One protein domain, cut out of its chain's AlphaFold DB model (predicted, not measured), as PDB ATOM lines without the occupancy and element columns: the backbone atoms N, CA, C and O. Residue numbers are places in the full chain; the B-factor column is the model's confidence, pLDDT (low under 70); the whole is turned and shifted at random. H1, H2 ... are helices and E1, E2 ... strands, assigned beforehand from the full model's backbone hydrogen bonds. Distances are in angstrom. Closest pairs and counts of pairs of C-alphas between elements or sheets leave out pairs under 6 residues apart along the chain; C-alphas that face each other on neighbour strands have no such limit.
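Overview. This is residues 25 to 128 of the 132 residues of an uncharacterized protein of Candidatus Pelagibacter ubique HIMB083 (UniProt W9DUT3). One strongly twisted antiparallel sheet of six strands folds about its longest strand, E2, which bends by 94 degrees at residue 64; E1 pairs with its first part and E3 with its last. A short helix, H1, sits beside the strands, and a long loop, residues 70 to 90, swings out between E2 and E3. The 104 printed residues run H1, E1 to E6, with sheet order E4, E3, E2, E1, E5, E6; the class is mostly strand, with under half of the residues in named elements. It is compact, radius of gyration of the C-alphas 13.4 A, and rounded, spanning 36 by 35 by 25 A.

Along the chain. H1 is residues 36 to 42, its first C-alpha at (171.442, 206.682, 169.329). E1 is residues 46 to 51, E2 56 to 69, 27.4 A long, and E3 91 to 98, 22.6 A. E4 is residues 101 to 106, E5 113 to 118 and E6 124 to 126, ending at C-alpha (175.585, 201.542, 151.859).

Arrangement. H1 is on the sheet at a height of 7.9 A, over none of the strands; every O i to N i+4 pair in it is within hydrogen-bond range. Its closest C-alphas to E2 are Ile 42 and Ile 63, 6.7 A. E1 to E4 form a meander, each strand the antiparallel neighbour of the one before. Within hydrogen-bond range are N 49 and O 58 of E1 and E2, 2.8 A; N 93 and O 67 of E3 and E2, 2.8 A; and N 96 and O 103 of E3 and E4, 2.9 A. E5 is antiparallel to E1, with N 116 and O 48 at 2.8 A, and forms a hairpin with E6, with N 117 and O 125 at 2.9 A. The edge strands E4 and E6 are apart.

Size, cuts and confidence. The C-alphas farthest apart, of Ser 33 and Ala 54, are 38.3 A from each other. The printed part has no cut; the link from E2 to E3 is long. Mean pLDDT of the printed part is 93.1, and no printed residue is under 70.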
ATOM      1  N   LYS A  25     186.385 201.252 173.949       93.94
ATOM      2  CA  LYS A  25     185.228 201.134 174.853       93.94
ATOM      3  C   LYS A  25     184.928 202.461 175.542       93.94
ATOM      4  O   LYS A  25     183.781 202.875 175.613       93.94
ATOM      5  N   LYS A  26     185.968 203.176 175.982       93.19
ATOM      6  CA  LYS A  26     185.827 204.522 176.569       93.19
ATOM      7  C   LYS A  26     185.428 205.605 175.564       93.19
ATOM      8  O   LYS A  26     185.145 206.729 175.968       93.19
ATOM      9  N   ARG A  27     185.481 205.303 174.267       93.19
ATOM     10  CA  ARG A  27     185.180 206.235 173.174       93.19
ATOM     11  C   ARG A  27     183.907 205.860 172.416       93.19
ATOM     12  O   ARG A  27     183.633 206.485 171.392       93.19
ATOM     13  N   ASP A  28     183.172 204.854 172.890       95.19
ATOM     14  CA  ASP A  28     181.930 204.424 172.264       95.19
ATOM     15  C   ASP A  28     180.900 205.558 172.311       95.19
ATOM     16  O   ASP A  28     180.542 206.091 173.361       95.19
ATOM     17  N   LEU A  29     180.456 205.964 171.130       95.38
ATOM     18  CA  LEU A  29     179.507 207.042 170.926       95.38
ATOM     19  C   LEU A  29     178.063 206.579 171.112       95.38
ATOM     20  O   LEU A  29     177.173 207.424 171.214       95.38
ATOM     21  N   CYS A  30     177.806 205.271 171.150       93.62
ATOM     22  CA  CYS A  30     176.453 204.727 171.134       93.62
ATOM     23  C   CYS A  30     175.662 204.943 172.426       93.62
ATOM     24  O   CYS A  30     174.432 204.871 172.401       93.62
ATOM     25  N   GLU A  31     176.329 205.308 173.521       86.69
ATOM     26  CA  GLU A  31     175.666 205.764 174.749       86.69
ATOM     27  C   GLU A  31     175.140 207.209 174.637       86.69
ATOM     28  O   GLU A  31     174.242 207.617 175.375       86.69
ATOM     29  N   SER A  32     175.652 208.002 173.689       89.94
ATOM     30  CA  SER A  32     175.225 209.387 173.486       89.94
ATOM     31  C   SER A  32     173.883 209.469 172.756       89.94
ATOM     32  O   SER A  32     173.674 208.863 171.701       89.94
ATOM     33  N   SER A  33     172.986 210.329 173.251       90.12
ATOM     34  CA  SER A  33     171.690 210.603 172.614       90.12
ATOM     35  C   SER A  33     171.820 211.066 171.159       90.12
ATOM     36  O   SER A  33     170.970 210.713 170.341       90.12
ATOM     37  N   LYS A  34     172.903 211.784 170.820       93.56
ATOM     38  CA  LYS A  34     173.201 212.251 169.457       93.56
ATOM     39  C   LYS A  34     173.306 211.088 168.466       93.56
ATOM     40  O   LYS A  34     172.739 211.165 167.384       93.56
ATOM     41  N   TYR A  35     173.996 210.012 168.843       94.50
ATOM     42  CA  TYR A  35     174.292 208.894 167.942       94.50
ATOM     43  C   TYR A  35     173.325 207.722 168.095       94.50
ATOM     44  O   TYR A  35     173.396 206.775 167.319       94.50
ATOM     45  N   LYS A  36     172.371 207.782 169.031       93.12
ATOM     46  CA  LYS A  36     171.442 206.682 169.329       93.12
ATOM     47  C   LYS A  36     170.734 206.119 168.090       93.12
ATOM     48  O   LYS A  36     170.660 204.903 167.932       93.12
ATOM     49  N   LYS A  37     170.253 206.987 167.189       93.88
ATOM     50  CA  LYS A  37     169.580 206.576 165.940       93.88
ATOM     51  C   LYS A  37     170.541 205.907 164.950       93.88
ATOM     52  O   LYS A  37     170.186 204.913 164.311       93.88
ATOM     53  N   LEU A  38     171.749 206.451 164.818       94.69
ATOM     54  CA  LEU A  38     172.785 205.853 163.983       94.69
ATOM     55  C   LEU A  38     173.183 204.484 164.548       94.69
ATOM     56  O   LEU A  38     173.128 203.488 163.834       94.69
ATOM     57  N   CYS A  39     173.473 204.405 165.844       95.69
ATOM     58  CA  CYS A  39     173.855 203.170 166.518       95.69
ATOM     59  C   CYS A  39     172.772 202.091 166.425       95.69
ATOM     60  O   CYS A  39     173.086 200.968 166.050       95.69
ATOM     61  N   SER A  40     171.487 202.422 166.604       94.44
ATOM     62  CA  SER A  40     170.400 201.452 166.371       94.44
ATOM     63  C   SER A  40     170.328 200.947 164.925       94.44
ATOM     64  O   SER A  40     169.761 199.892 164.656       94.44
ATOM     65  N   THR A  41     170.871 201.711 163.974       94.00
ATOM     66  CA  THR A  41     170.896 201.336 162.557       94.00
ATOM     67  C   THR A  41     172.059 200.411 162.224       94.00
ATOM     68  O   THR A  41     171.932 199.656 161.262       94.00
ATOM     69  N   ILE A  42     173.166 200.457 162.969       95.81
ATOM     70  CA  ILE A  42     174.424 199.797 162.585       95.81
ATOM     71  C   ILE A  42     174.875 198.710 163.560       95.81
ATOM     72  O   ILE A  42     175.516 197.760 163.123       95.81
ATOM     73  N   LEU A  43     174.566 198.836 164.853       96.81
ATOM     74  CA  LEU A  43     174.997 197.871 165.858       96.81
ATOM     75  C   LEU A  43     174.364 196.511 165.601       96.81
ATOM     76  O   LEU A  43     173.259 196.401 165.069       96.81
ATOM     77  N   ASP A  44     175.112 195.477 165.962       96.62
ATOM     78  CA  ASP A  44     174.756 194.074 165.791       96.62
ATOM     79  C   ASP A  44     174.521 193.619 164.345       96.62
ATOM     80  O   ASP A  44     174.131 192.475 164.109       96.62
ATOM     81  N   LYS A  45     174.815 194.478 163.366       97.12
ATOM     82  CA  LYS A  45     174.722 194.156 161.945       97.12
ATOM     83  C   LYS A  45     176.047 193.675 161.388       97.12
ATOM     84  O   LYS A  45     177.125 193.959 161.914       97.12
ATOM     85  N   LYS A  46     175.956 192.956 160.273       97.38
ATOM     86  CA  LYS A  46     177.112 192.469 159.530       97.38
ATOM     87  C   LYS A  46     177.713 193.607 158.707       97.38
ATOM     88  O   LYS A  46     177.020 194.224 157.900       97.38
ATOM     89  N   LEU A  47     179.003 193.855 158.882       97.62
ATOM     90  CA  LEU A  47     179.798 194.751 158.056       97.62
ATOM     91  C   LEU A  47     180.426 193.970 156.902       97.62
ATOM     92  O   LEU A  47     181.125 192.974 157.108       97.62
ATOM     93  N   VAL A  48     180.213 194.455 155.685       96.88
ATOM     94  CA  VAL A  48     180.766 193.887 154.454       96.88
ATOM     95  C   VAL A  48     181.555 194.968 153.727       96.88
ATOM     96  O   VAL A  48     181.059 196.073 153.501       96.88
ATOM     97  N   GLY A  49     182.792 194.659 153.355       96.31
ATOM     98  CA  GLY A  49     183.579 195.483 152.448       96.31
ATOM     99  C   GLY A  49     183.223 195.168 151.000       96.31
ATOM    100  O   GLY A  49     183.140 194.003 150.624       96.31
ATOM    101  N   LEU A  50     183.027 196.197 150.181       95.94
ATOM    102  CA  LEU A  50     182.893 196.088 148.729       95.94
ATOM    103  C   LEU A  50     184.008 196.897 148.071       95.94
ATOM    104  O   LEU A  50     184.064 198.116 148.231       95.94
ATOM    105  N   ASN A  51     184.869 196.227 147.311       95.12
ATOM    106  CA  ASN A  51     185.795 196.887 146.400       95.12
ATOM    107  C   ASN A  51     185.055 197.186 145.092       95.12
ATOM    108  O   ASN A  51     184.634 196.261 144.400       95.12
ATOM    109  N   THR A  52     184.877 198.461 144.754       93.69
ATOM    110  CA  THR A  52     184.096 198.888 143.583       93.69
ATOM    111  C   THR A  52     184.834 198.714 142.260       93.69
ATOM    112  O   THR A  52     184.177 198.600 141.232       93.69
ATOM    113  N   ILE A  53     186.171 198.654 142.272       93.06
ATOM    114  CA  ILE A  53     186.980 198.422 141.067       93.06
ATOM    115  C   ILE A  53     186.900 196.947 140.665       93.06
ATOM    116  O   ILE A  53     186.619 196.632 139.515       93.06
ATOM    117  N   ALA A  54     187.117 196.042 141.622       93.19
ATOM    118  CA  ALA A  54     187.089 194.596 141.387       93.19
ATOM    119  C   ALA A  54     185.684 193.973 141.523       93.19
ATOM    120  O   ALA A  54     185.522 192.779 141.298       93.19
ATOM    121  N   ASN A  55     184.682 194.758 141.941       92.69
ATOM    122  CA  ASN A  55     183.333 194.306 142.311       92.69
ATOM    123  C   ASN A  55     183.328 193.097 143.273       92.69
ATOM    124  O   ASN A  55     182.496 192.193 143.180       92.69
ATOM    125  N   PHE A  56     184.284 193.077 144.201       94.19
ATOM    126  CA  PHE A  56     184.501 191.976 145.134       94.19
ATOM    127  C   PHE A  56     183.981 192.335 146.525       94.19
ATOM    128  O   PHE A  56     184.285 193.411 147.048       94.19
ATOM    129  N   LYS A  57     183.209 191.423 147.127       94.69
ATOM    130  CA  LYS A  57     182.669 191.561 148.484       94.69
ATOM    131  C   LYS A  57     183.401 190.639 149.444       94.69
ATOM    132  O   LYS A  57     183.654 189.487 149.111       94.69
ATOM    133  N   PHE A  58     183.662 191.129 150.647       94.19
ATOM    134  CA  PHE A  58     184.238 190.336 151.723       94.19
ATOM    135  C   PHE A  58     183.613 190.701 153.061       94.19
ATOM    136  O   PHE A  58     183.327 191.867 153.350       94.19
ATOM    137  N   ASP A  59     183.413 189.683 153.882       95.06
ATOM    138  CA  ASP A  59     182.851 189.842 155.210       95.06
ATOM    139  C   ASP A  59     183.919 190.388 156.154       95.06
ATOM    140  O   ASP A  59     185.007 189.828 156.261       95.06
ATOM    141  N   LYS A  60     183.615 191.501 156.826       95.44
ATOM    142  CA  LYS A  60     184.490 192.073 157.855       95.44
ATOM    143  C   LYS A  60     184.145 191.519 159.231       95.44
ATOM    144  O   LYS A  60     185.046 191.203 159.989       95.44
ATOM    145  N   GLY A  61     182.857 191.391 159.549       96.75
ATOM    146  CA  GLY A  61     182.408 190.886 160.846       96.75
ATOM    147  C   GLY A  61     181.158 191.591 161.351       96.75
ATOM    148  O   GLY A  61     180.413 192.181 160.569       96.75
ATOM    149  N   LYS A  62     180.917 191.529 162.657       97.94
ATOM    150  CA  LYS A  62     179.779 192.163 163.327       97.94
ATOM    151  C   LYS A  62     180.178 193.532 163.870       97.94
ATOM    152  O   LYS A  62     181.213 193.649 164.513       97.94
ATOM    153  N   ILE A  63     179.372 194.563 163.637       97.94
ATOM    154  CA  ILE A  63     179.609 195.901 164.198       97.94
ATOM    155  C   ILE A  63     179.237 195.893 165.681       97.94
ATOM    156  O   ILE A  63     178.113 195.528 166.032       97.94
ATOM    157  N   ILE A  64     180.168 196.328 166.533       97.62
ATOM    158  CA  ILE A  64     180.002 196.319 167.994       97.62
ATOM    159  C   ILE A  64     180.071 197.707 168.636       97.62
ATOM    160  O   ILE A  64     179.573 197.860 169.744       97.62
ATOM    161  N   ALA A  65     180.652 198.710 167.968       97.25
ATOM    162  CA  ALA A  65     180.665 200.087 168.461       97.25
ATOM    163  C   ALA A  65     180.857 201.108 167.331       97.25
ATOM    164  O   ALA A  65     181.303 200.775 166.225       97.25
ATOM    165  N   LEU A  66     180.560 202.368 167.645       97.44
ATOM    166  CA  LEU A  66     180.892 203.539 166.836       97.44
ATOM    167  C   LEU A  66     181.791 204.451 167.666       97.44
ATOM    168  O   LEU A  66     181.434 204.806 168.782       97.44
ATOM    169  N   ILE A  67     182.933 204.868 167.132       96.69
ATOM    170  CA  ILE A  67     183.878 205.744 167.836       96.69
ATOM    171  C   ILE A  67     184.231 206.961 166.987       96.69
ATOM    172  O   ILE A  67     184.026 206.959 165.776       96.69
ATOM    173  N   ASN A  68     184.800 207.992 167.611       94.50
ATOM    174  CA  ASN A  68     185.400 209.119 166.899       94.50
ATOM    175  C   ASN A  68     186.925 209.057 167.014       94.50
ATOM    176  O   ASN A  68     187.455 208.910 168.122       94.50
ATOM    177  N   LEU A  69     187.616 209.210 165.887       93.94
ATOM    178  CA  LEU A  69     189.072 209.299 165.831       93.94
ATOM    179  C   LEU A  69     189.511 210.650 165.286       93.94
ATOM    180  O   LEU A  69     188.853 211.252 164.439       93.94
ATOM    181  N   LYS A  70     190.674 211.109 165.734       93.56
ATOM    182  CA  LYS A  70     191.401 212.217 165.118       93.56
ATOM    183  C   LYS A  70     192.303 211.677 164.016       93.56
ATOM    184  O   LYS A  70     192.841 210.577 164.105       93.56
ATOM    185  N   LYS A  71     192.531 212.500 162.993       92.50
ATOM    186  CA  LYS A  71     193.510 212.204 161.946       92.50
ATOM    187  C   LYS A  71     194.883 211.913 162.568       92.50
ATOM    188  O   LYS A  71     195.370 212.706 163.370       92.50
ATOM    189  N   GLY A  72     195.499 210.810 162.157       90.44
ATOM    190  CA  GLY A  72     196.806 210.361 162.629       90.44
ATOM    191  C   GLY A  72     196.779 209.506 163.899       90.44
ATOM    192  O   GLY A  72     197.830 208.999 164.276       90.44
ATOM    193  N   GLU A  73     195.627 209.308 164.553       91.62
ATOM    194  CA  GLU A  73     195.540 208.348 165.663       91.62
ATOM    195  C   GLU A  73     195.693 206.911 165.156       91.62
ATOM    196  O   GLU A  73     195.134 206.547 164.120       91.62
ATOM    197  N   ASN A  74     196.435 206.088 165.899       90.62
ATOM    198  CA  ASN A  74     196.596 204.674 165.589       90.62
ATOM    199  C   ASN A  74     195.280 203.912 165.832       90.62
ATOM    200  O   ASN A  74     194.640 204.055 166.876       90.62
ATOM    201  N   MET A  75     194.874 203.116 164.848       92.25
ATOM    202  CA  MET A  75     193.644 202.318 164.847       92.25
ATOM    203  C   MET A  75     193.894 200.844 165.170       92.25
ATOM    204  O   MET A  75     192.942 200.075 165.303       92.25
ATOM    205  N   SER A  76     195.156 200.423 165.256       90.00
ATOM    206  CA  SER A  76     195.513 199.058 165.609       90.00
ATOM    207  C   SER A  76     195.164 198.780 167.069       90.00
ATOM    208  O   SER A  76     195.489 199.541 167.983       90.00
ATOM    209  N   LEU A  77     194.492 197.651 167.279       89.69
ATOM    210  CA  LEU A  77     194.136 197.140 168.601       89.69
ATOM    211  C   LEU A  77     195.108 196.058 169.090       89.69
ATOM    212  O   LEU A  77     194.854 195.421 170.118       89.69
ATOM    213  N   LEU A  78     196.220 195.858 168.387       85.44
ATOM    214  CA  LEU A  78     197.278 194.935 168.787       85.44
ATOM    215  C   LEU A  78     198.062 195.480 169.989       85.44
ATOM    216  O   LEU A  78     198.054 196.678 170.267       85.44
ATOM    217  N   THR A  79     198.716 194.583 170.728       81.50
ATOM    218  CA  THR A  79     199.571 194.952 171.872       81.50
ATOM    219  C   THR A  79     200.776 195.781 171.433       81.50
ATOM    220  O   THR A  79     201.151 196.710 172.140       81.50
ATOM    221  N   ASP A  80     201.332 195.468 170.260       83.69
ATOM    222  CA  ASP A  80     202.334 196.273 169.563       83.69
ATOM    223  C   ASP A  80     201.684 196.853 168.291       83.69
ATOM    224  O   ASP A  80     201.516 196.136 167.297       83.69
ATOM    225  N   PRO A  81     201.146 198.083 168.352       82.06
ATOM    226  CA  PRO A  81     200.327 198.623 167.279       82.06
ATOM    227  C   PRO A  81     201.179 199.113 166.106       82.06
ATOM    228  O   PRO A  81     202.027 199.991 166.250       82.06
ATOM    229  N   ASP A  82     200.879 198.589 164.915       83.12
ATOM    230  CA  ASP A  82     201.547 198.972 163.671       83.12
ATOM    231  C   ASP A  82     201.447 200.495 163.432       83.12
ATOM    232  O   ASP A  82     200.334 201.034 163.345       83.12
ATOM    233  N   PRO A  83     202.580 201.206 163.296       83.00
ATOM    234  CA  PRO A  83     202.614 202.657 163.148       83.00
ATOM    235  C   PRO A  83     201.983 203.168 161.844       83.00
ATOM    236  O   PRO A  83     201.641 204.345 161.753       83.00
ATOM    237  N   SER A  84     201.825 202.313 160.832       86.44
ATOM    238  CA  SER A  84     201.205 202.658 159.549       86.44
ATOM    239  C   SER A  84     199.675 202.637 159.593       86.44
ATOM    240  O   SER A  84     199.021 203.229 158.729       86.44
ATOM    241  N   TYR A  85     199.084 202.001 160.608       88.44
ATOM    242  CA  TYR A  85     197.641 201.800 160.710       88.44
ATOM    243  C   TYR A  85     196.953 202.974 161.417       88.44
ATOM    244  O   TYR A  85     196.401 202.844 162.509       88.44
ATOM    245  N   VAL A  86     197.006 204.152 160.791       91.25
ATOM    246  CA  VAL A  86     196.482 205.409 161.350       91.25
ATOM    247  C   VAL A  86     195.222 205.901 160.644       91.25
ATOM    248  O   VAL A  86     195.041 205.721 159.437       91.25
ATOM    249  N   ALA A  87     194.356 206.571 161.401       92.38
ATOM    250  CA  ALA A  87     193.160 207.235 160.903       92.38
ATOM    251  C   ALA A  87     193.533 208.301 159.862       92.38
ATOM    252  O   ALA A  87     194.216 209.284 160.167       92.38
ATOM    253  N   LYS A  88     193.076 208.135 158.618       90.38
ATOM    254  CA  LYS A  88     193.389 209.073 157.524       90.38
ATOM    255  C   LYS A  88     192.630 210.389 157.658       90.38
ATOM    256  O   LYS A  88     193.148 211.451 157.295       90.38
ATOM    257  N   TYR A  89     191.428 210.313 158.218       90.56
ATOM    258  CA  TYR A  89     190.524 211.436 158.427       90.56
ATOM    259  C   TYR A  89     190.042 211.463 159.874       90.56
ATOM    260  O   TYR A  89     189.953 210.425 160.526       90.56
ATOM    261  N   ALA A  90     189.738 212.657 160.378       92.81
ATOM    262  CA  ALA A  90     189.017 212.767 161.637       92.81
ATOM    263  C   ALA A  90     187.528 212.486 161.388       92.81
ATOM    264  O   ALA A  90     187.002 212.942 160.372       92.81
ATOM    265  N   GLY A  91     186.864 211.773 162.294       93.44
ATOM    266  CA  GLY A  91     185.442 211.456 162.170       93.44
ATOM    267  C   GLY A  91     185.077 210.092 162.737       93.44
ATOM    268  O   GLY A  91     185.812 209.514 163.536       93.44
ATOM    269  N   GLU A  92     183.921 209.591 162.319       95.19
ATOM    270  CA  GLU A  92     183.341 208.347 162.803       95.19
ATOM    271  C   GLU A  92     184.012 207.102 162.203       95.19
ATOM    272  O   GLU A  92     184.187 206.957 160.989       95.19
ATOM    273  N   TYR A  93     184.334 206.156 163.079       96.62
ATOM    274  CA  TYR A  93     184.890 204.851 162.748       96.62
ATOM    275  C   TYR A  93     184.040 203.756 163.383       96.62
ATOM    276  O   TYR A  93     183.499 203.904 164.479       96.62
ATOM    277  N   LEU A  94     183.941 202.636 162.682       97.19
ATOM    278  CA  LEU A  94     183.306 201.419 163.158       97.19
ATOM    279  C   LEU A  94     184.322 200.559 163.887       97.19
ATOM    280  O   LEU A  94     185.423 200.326 163.382       97.19
ATOM    281  N   VAL A  95     183.900 200.017 165.021       97.56
ATOM    282  CA  VAL A  95     184.559 198.880 165.658       97.56
ATOM    283  C   VAL A  95     183.768 197.636 165.287       97.56
ATOM    284  O   VAL A  95     182.546 197.595 165.461       97.56
ATOM    285  N   TYR A  96     184.452 196.626 164.764       97.56
ATOM    286  CA  TYR A  96     183.834 195.365 164.376       97.56
ATOM    287  C   TYR A  96     184.621 194.172 164.908       97.56
ATOM    288  O   TYR A  96     185.834 194.248 165.096       97.56
ATOM    289  N   GLU A  97     183.909 193.078 165.146       97.75
ATOM    290  CA  GLU A  97     184.444 191.809 165.626       97.75
ATOM    291  C   GLU A  97     184.328 190.743 164.535       97.75
ATOM    292  O   GLU A  97     183.260 190.544 163.944       97.75
ATOM    293  N   SER A  98     185.440 190.069 164.265       95.75
ATOM    294  CA  SER A  98     185.553 188.919 163.370       95.75
ATOM    295  C   SER A  98     186.116 187.712 164.130       95.75
ATOM    296  O   SER A  98     186.414 187.795 165.322       95.75
ATOM    297  N   ALA A  99     186.299 186.584 163.436       93.50
ATOM    298  CA  ALA A  99     186.984 185.422 164.006       93.50
ATOM    299  C   ALA A  99     188.440 185.727 164.420       93.50
ATOM    300  O   ALA A  99     188.958 185.094 165.335       93.50
ATOM    301  N   ASP A 100     189.066 186.723 163.786       91.12
ATOM    302  CA  ASP A 100     190.449 187.142 164.043       91.12
ATOM    303  C   ASP A 100     190.551 188.195 165.163       91.12
ATOM    304  O   ASP A 100     191.645 188.636 165.521       91.12
ATOM    305  N   GLY A 101     189.413 188.611 165.729       93.94
ATOM    306  CA  GLY A 101     189.323 189.565 166.829       93.94
ATOM    307  C   GLY A 101     188.675 190.894 166.446       93.94
ATOM    308  O   GLY A 101     187.873 190.991 165.518       93.94
ATOM    309  N   VAL A 102     188.996 191.938 167.214       95.62
ATOM    310  CA  VAL A 102     188.371 193.261 167.089       95.62
ATOM    311  C   VAL A 102     189.251 194.190 166.263       95.62
ATOM    312  O   VAL A 102     190.455 194.292 166.497       95.62
ATOM    313  N   SER A 103     188.640 194.902 165.325       95.50
ATOM    314  CA  SER A 103     189.309 195.835 164.420       95.50
ATOM    315  C   SER A 103     188.523 197.133 164.260       95.50
ATOM    316  O   SER A 103     187.325 197.200 164.541       95.50
ATOM    317  N   ILE A 104     189.210 198.172 163.787       95.88
ATOM    318  CA  ILE A 104     188.643 199.502 163.551       95.88
ATOM    319  C   ILE A 104     188.735 199.838 162.063       95.88
ATOM    320  O   ILE A 104     189.728 199.530 161.405       95.88
ATOM    321  N   THR A 105     187.697 200.463 161.514       95.38
ATOM    322  CA  THR A 105     187.668 200.915 160.119       95.38
ATOM    323  C   THR A 105     186.824 202.177 159.970       95.38
ATOM    324  O   THR A 105     185.923 202.409 160.767       95.38
ATOM    325  N   GLU A 106     187.092 202.995 158.950       95.31
ATOM    326  CA  GLU A 106     186.286 204.194 158.653       95.31
ATOM    327  C   GLU A 106     184.794 203.845 158.521       95.31
ATOM    328  O   GLU A 106     184.460 202.796 157.972       95.31
ATOM    329  N   PHE A 107     183.882 204.698 158.993       94.62
ATOM    330  CA  PHE A 107     182.446 204.436 158.850       94.62
ATOM    331  C   PHE A 107     182.018 204.419 157.378       94.62
ATOM    332  O   PHE A 107     181.537 203.402 156.871       94.62
ATOM    333  N   ALA A 108     182.274 205.526 156.684       90.88
ATOM    334  CA  ALA A 108     181.926 205.751 155.290       90.88
ATOM    335  C   ALA A 108     183.210 206.023 154.480       90.88
ATOM    336  O   ALA A 108     183.583 207.182 154.292       90.88
ATOM    337  N   PRO A 109     183.939 204.968 154.062       87.44
ATOM    338  CA  PRO A 109     185.182 205.132 153.322       87.44
ATOM    339  C   PRO A 109     184.921 205.679 151.918       87.44
ATOM    340  O   PRO A 109     183.862 205.458 151.318       87.44
ATOM    341  N   SER A 110     185.929 206.357 151.378       84.94
ATOM    342  CA  SER A 110     185.936 206.810 149.990       84.94
ATOM    343  C   SER A 110     186.297 205.682 149.010       84.94
ATOM    344  O   SER A 110     186.836 204.632 149.375       84.94
ATOM    345  N   SER A 111     185.993 205.915 147.727       82.56
ATOM    346  CA  SER A 111     186.368 205.022 146.622       82.56
ATOM    347  C   SER A 111     187.862 204.650 146.692       82.56
ATOM    348  O   SER A 111     188.685 205.531 146.946       82.56
ATOM    349  N   PRO A 112     188.240 203.379 146.456       90.00
ATOM    350  CA  PRO A 112     187.441 202.309 145.844       90.00
ATOM    351  C   PRO A 112     186.690 201.408 146.829       90.00
ATOM    352  O   PRO A 112     186.133 200.390 146.423       90.00
ATOM    353  N   MET A 113     186.683 201.734 148.120       93.69
ATOM    354  CA  MET A 113     186.033 200.903 149.127       93.69
ATOM    355  C   MET A 113     184.661 201.452 149.496       93.69
ATOM    356  O   MET A 113     184.471 202.650 149.668       93.69
ATOM    357  N   LYS A 114     183.703 200.545 149.666       95.19
ATOM    358  CA  LYS A 114     182.410 200.819 150.288       95.19
ATOM    359  C   LYS A 114     182.194 199.890 151.465       95.19
ATOM    360  O   LYS A 114     182.634 198.738 151.447       95.19
ATOM    361  N   HIS A 115     181.467 200.383 152.456       96.69
ATOM    362  CA  HIS A 115     180.932 199.561 153.527       96.69
ATOM    363  C   HIS A 115     179.449 199.335 153.308       96.69
ATOM    364  O   HIS A 115     178.685 200.277 153.113       96.69
ATOM    365  N   LEU A 116     179.053 198.071 153.332       96.62
ATOM    366  CA  LEU A 116     177.666 197.652 153.338       96.62
ATOM    367  C   LEU A 116     177.338 197.136 154.737       96.62
ATOM    368  O   LEU A 116     178.072 196.314 155.287       96.62
ATOM    369  N   ILE A 117     176.243 197.624 155.303       96.94
ATOM    370  CA  ILE A 117     175.750 197.224 156.618       96.94
ATOM    371  C   ILE A 117     174.507 196.375 156.391       96.94
ATOM    372  O   ILE A 117     173.490 196.879 155.915       96.94
ATOM    373  N   CYS A 118     174.607 195.085 156.687       96.56
ATOM    374  CA  CYS A 118     173.594 194.095 156.353       96.56
ATOM    375  C   CYS A 118     172.892 193.574 157.609       96.56
ATOM    376  O   CYS A 118     173.542 193.228 158.599       96.56
ATOM    377  N   ASP A 119     171.564 193.519 157.567       93.75
ATOM    378  CA  ASP A 119     170.769 192.855 158.599       93.75
ATOM    379  C   ASP A 119     170.781 191.321 158.445       93.75
ATOM    380  O   ASP A 119     171.331 190.768 157.490       93.75
ATOM    381  N   ASN A 120     170.131 190.622 159.379       87.69
ATOM    382  CA  ASN A 120     170.028 189.158 159.365       87.69
ATOM    383  C   ASN A 120     169.213 188.609 158.178       87.69
ATOM    384  O   ASN A 120     169.274 187.417 157.894       87.69
ATOM    385  N   SER A 121     168.449 189.457 157.483       88.38
ATOM    386  CA  SER A 121     167.729 189.105 156.251       88.38
ATOM    387  C   SER A 121     168.571 189.357 154.994       88.38
ATOM    388  O   SER A 121     168.038 189.315 153.885       88.38
ATOM    389  N   ASN A 122     169.871 189.637 155.148       84.00
ATOM    390  CA  ASN A 122     170.808 190.008 154.086       84.00
ATOM    391  C   ASN A 122     170.410 191.271 153.306       84.00
ATOM    392  O   ASN A 122     170.896 191.497 152.194       84.00
ATOM    393  N   LYS A 123     169.561 192.131 153.876       93.44
ATOM    394  CA  LYS A 123     169.301 193.452 153.303       93.44
ATOM    395  C   LYS A 123     170.419 194.380 153.736       93.44
ATOM    396  O   LYS A 123     170.639 194.596 154.926       93.44
ATOM    397  N   CYS A 124     171.122 194.920 152.751       95.19
ATOM    398  CA  CYS A 124     172.293 195.752 152.966       95.19
ATOM    399  C   CYS A 124     172.017 197.206 152.595       95.19
ATOM    400  O   CYS A 124     171.420 197.485 151.555       95.19
ATOM    401  N   ILE A 125     172.522 198.123 153.413       95.06
ATOM    402  CA  ILE A 125     172.550 199.561 153.134       95.06
ATOM    403  C   ILE A 125     174.000 200.023 152.973       95.06
ATOM    404  O   ILE A 125     174.884 199.554 153.689       95.06
ATOM    405  N   ASP A 126     174.262 200.921 152.022       95.19
ATOM    406  CA  ASP A 126     175.585 201.542 151.859       95.19
ATOM    407  C   ASP A 126     175.810 202.525 153.014       95.19
ATOM    408  O   ASP A 126     174.981 203.410 153.232       95.19
ATOM    409  N   ALA A 127     176.914 202.398 153.748       94.44
ATOM    410  CA  ALA A 127     177.243 203.290 154.856       94.44
ATOM    411  C   ALA A 127     177.322 204.760 154.411       94.44
ATOM    412  O   ALA A 127     176.904 205.640 155.156       94.44
ATOM    413  N   ASN A 128     177.732 205.036 153.164       92.12
ATOM    414  CA  ASN A 128     177.736 206.392 152.598       92.12
ATOM    415  C   ASN A 128     176.328 206.993 152.431       92.12
ATOM    416  O   ASN A 128     176.187 208.202 152.271       92.12
TER     417      ASN A 128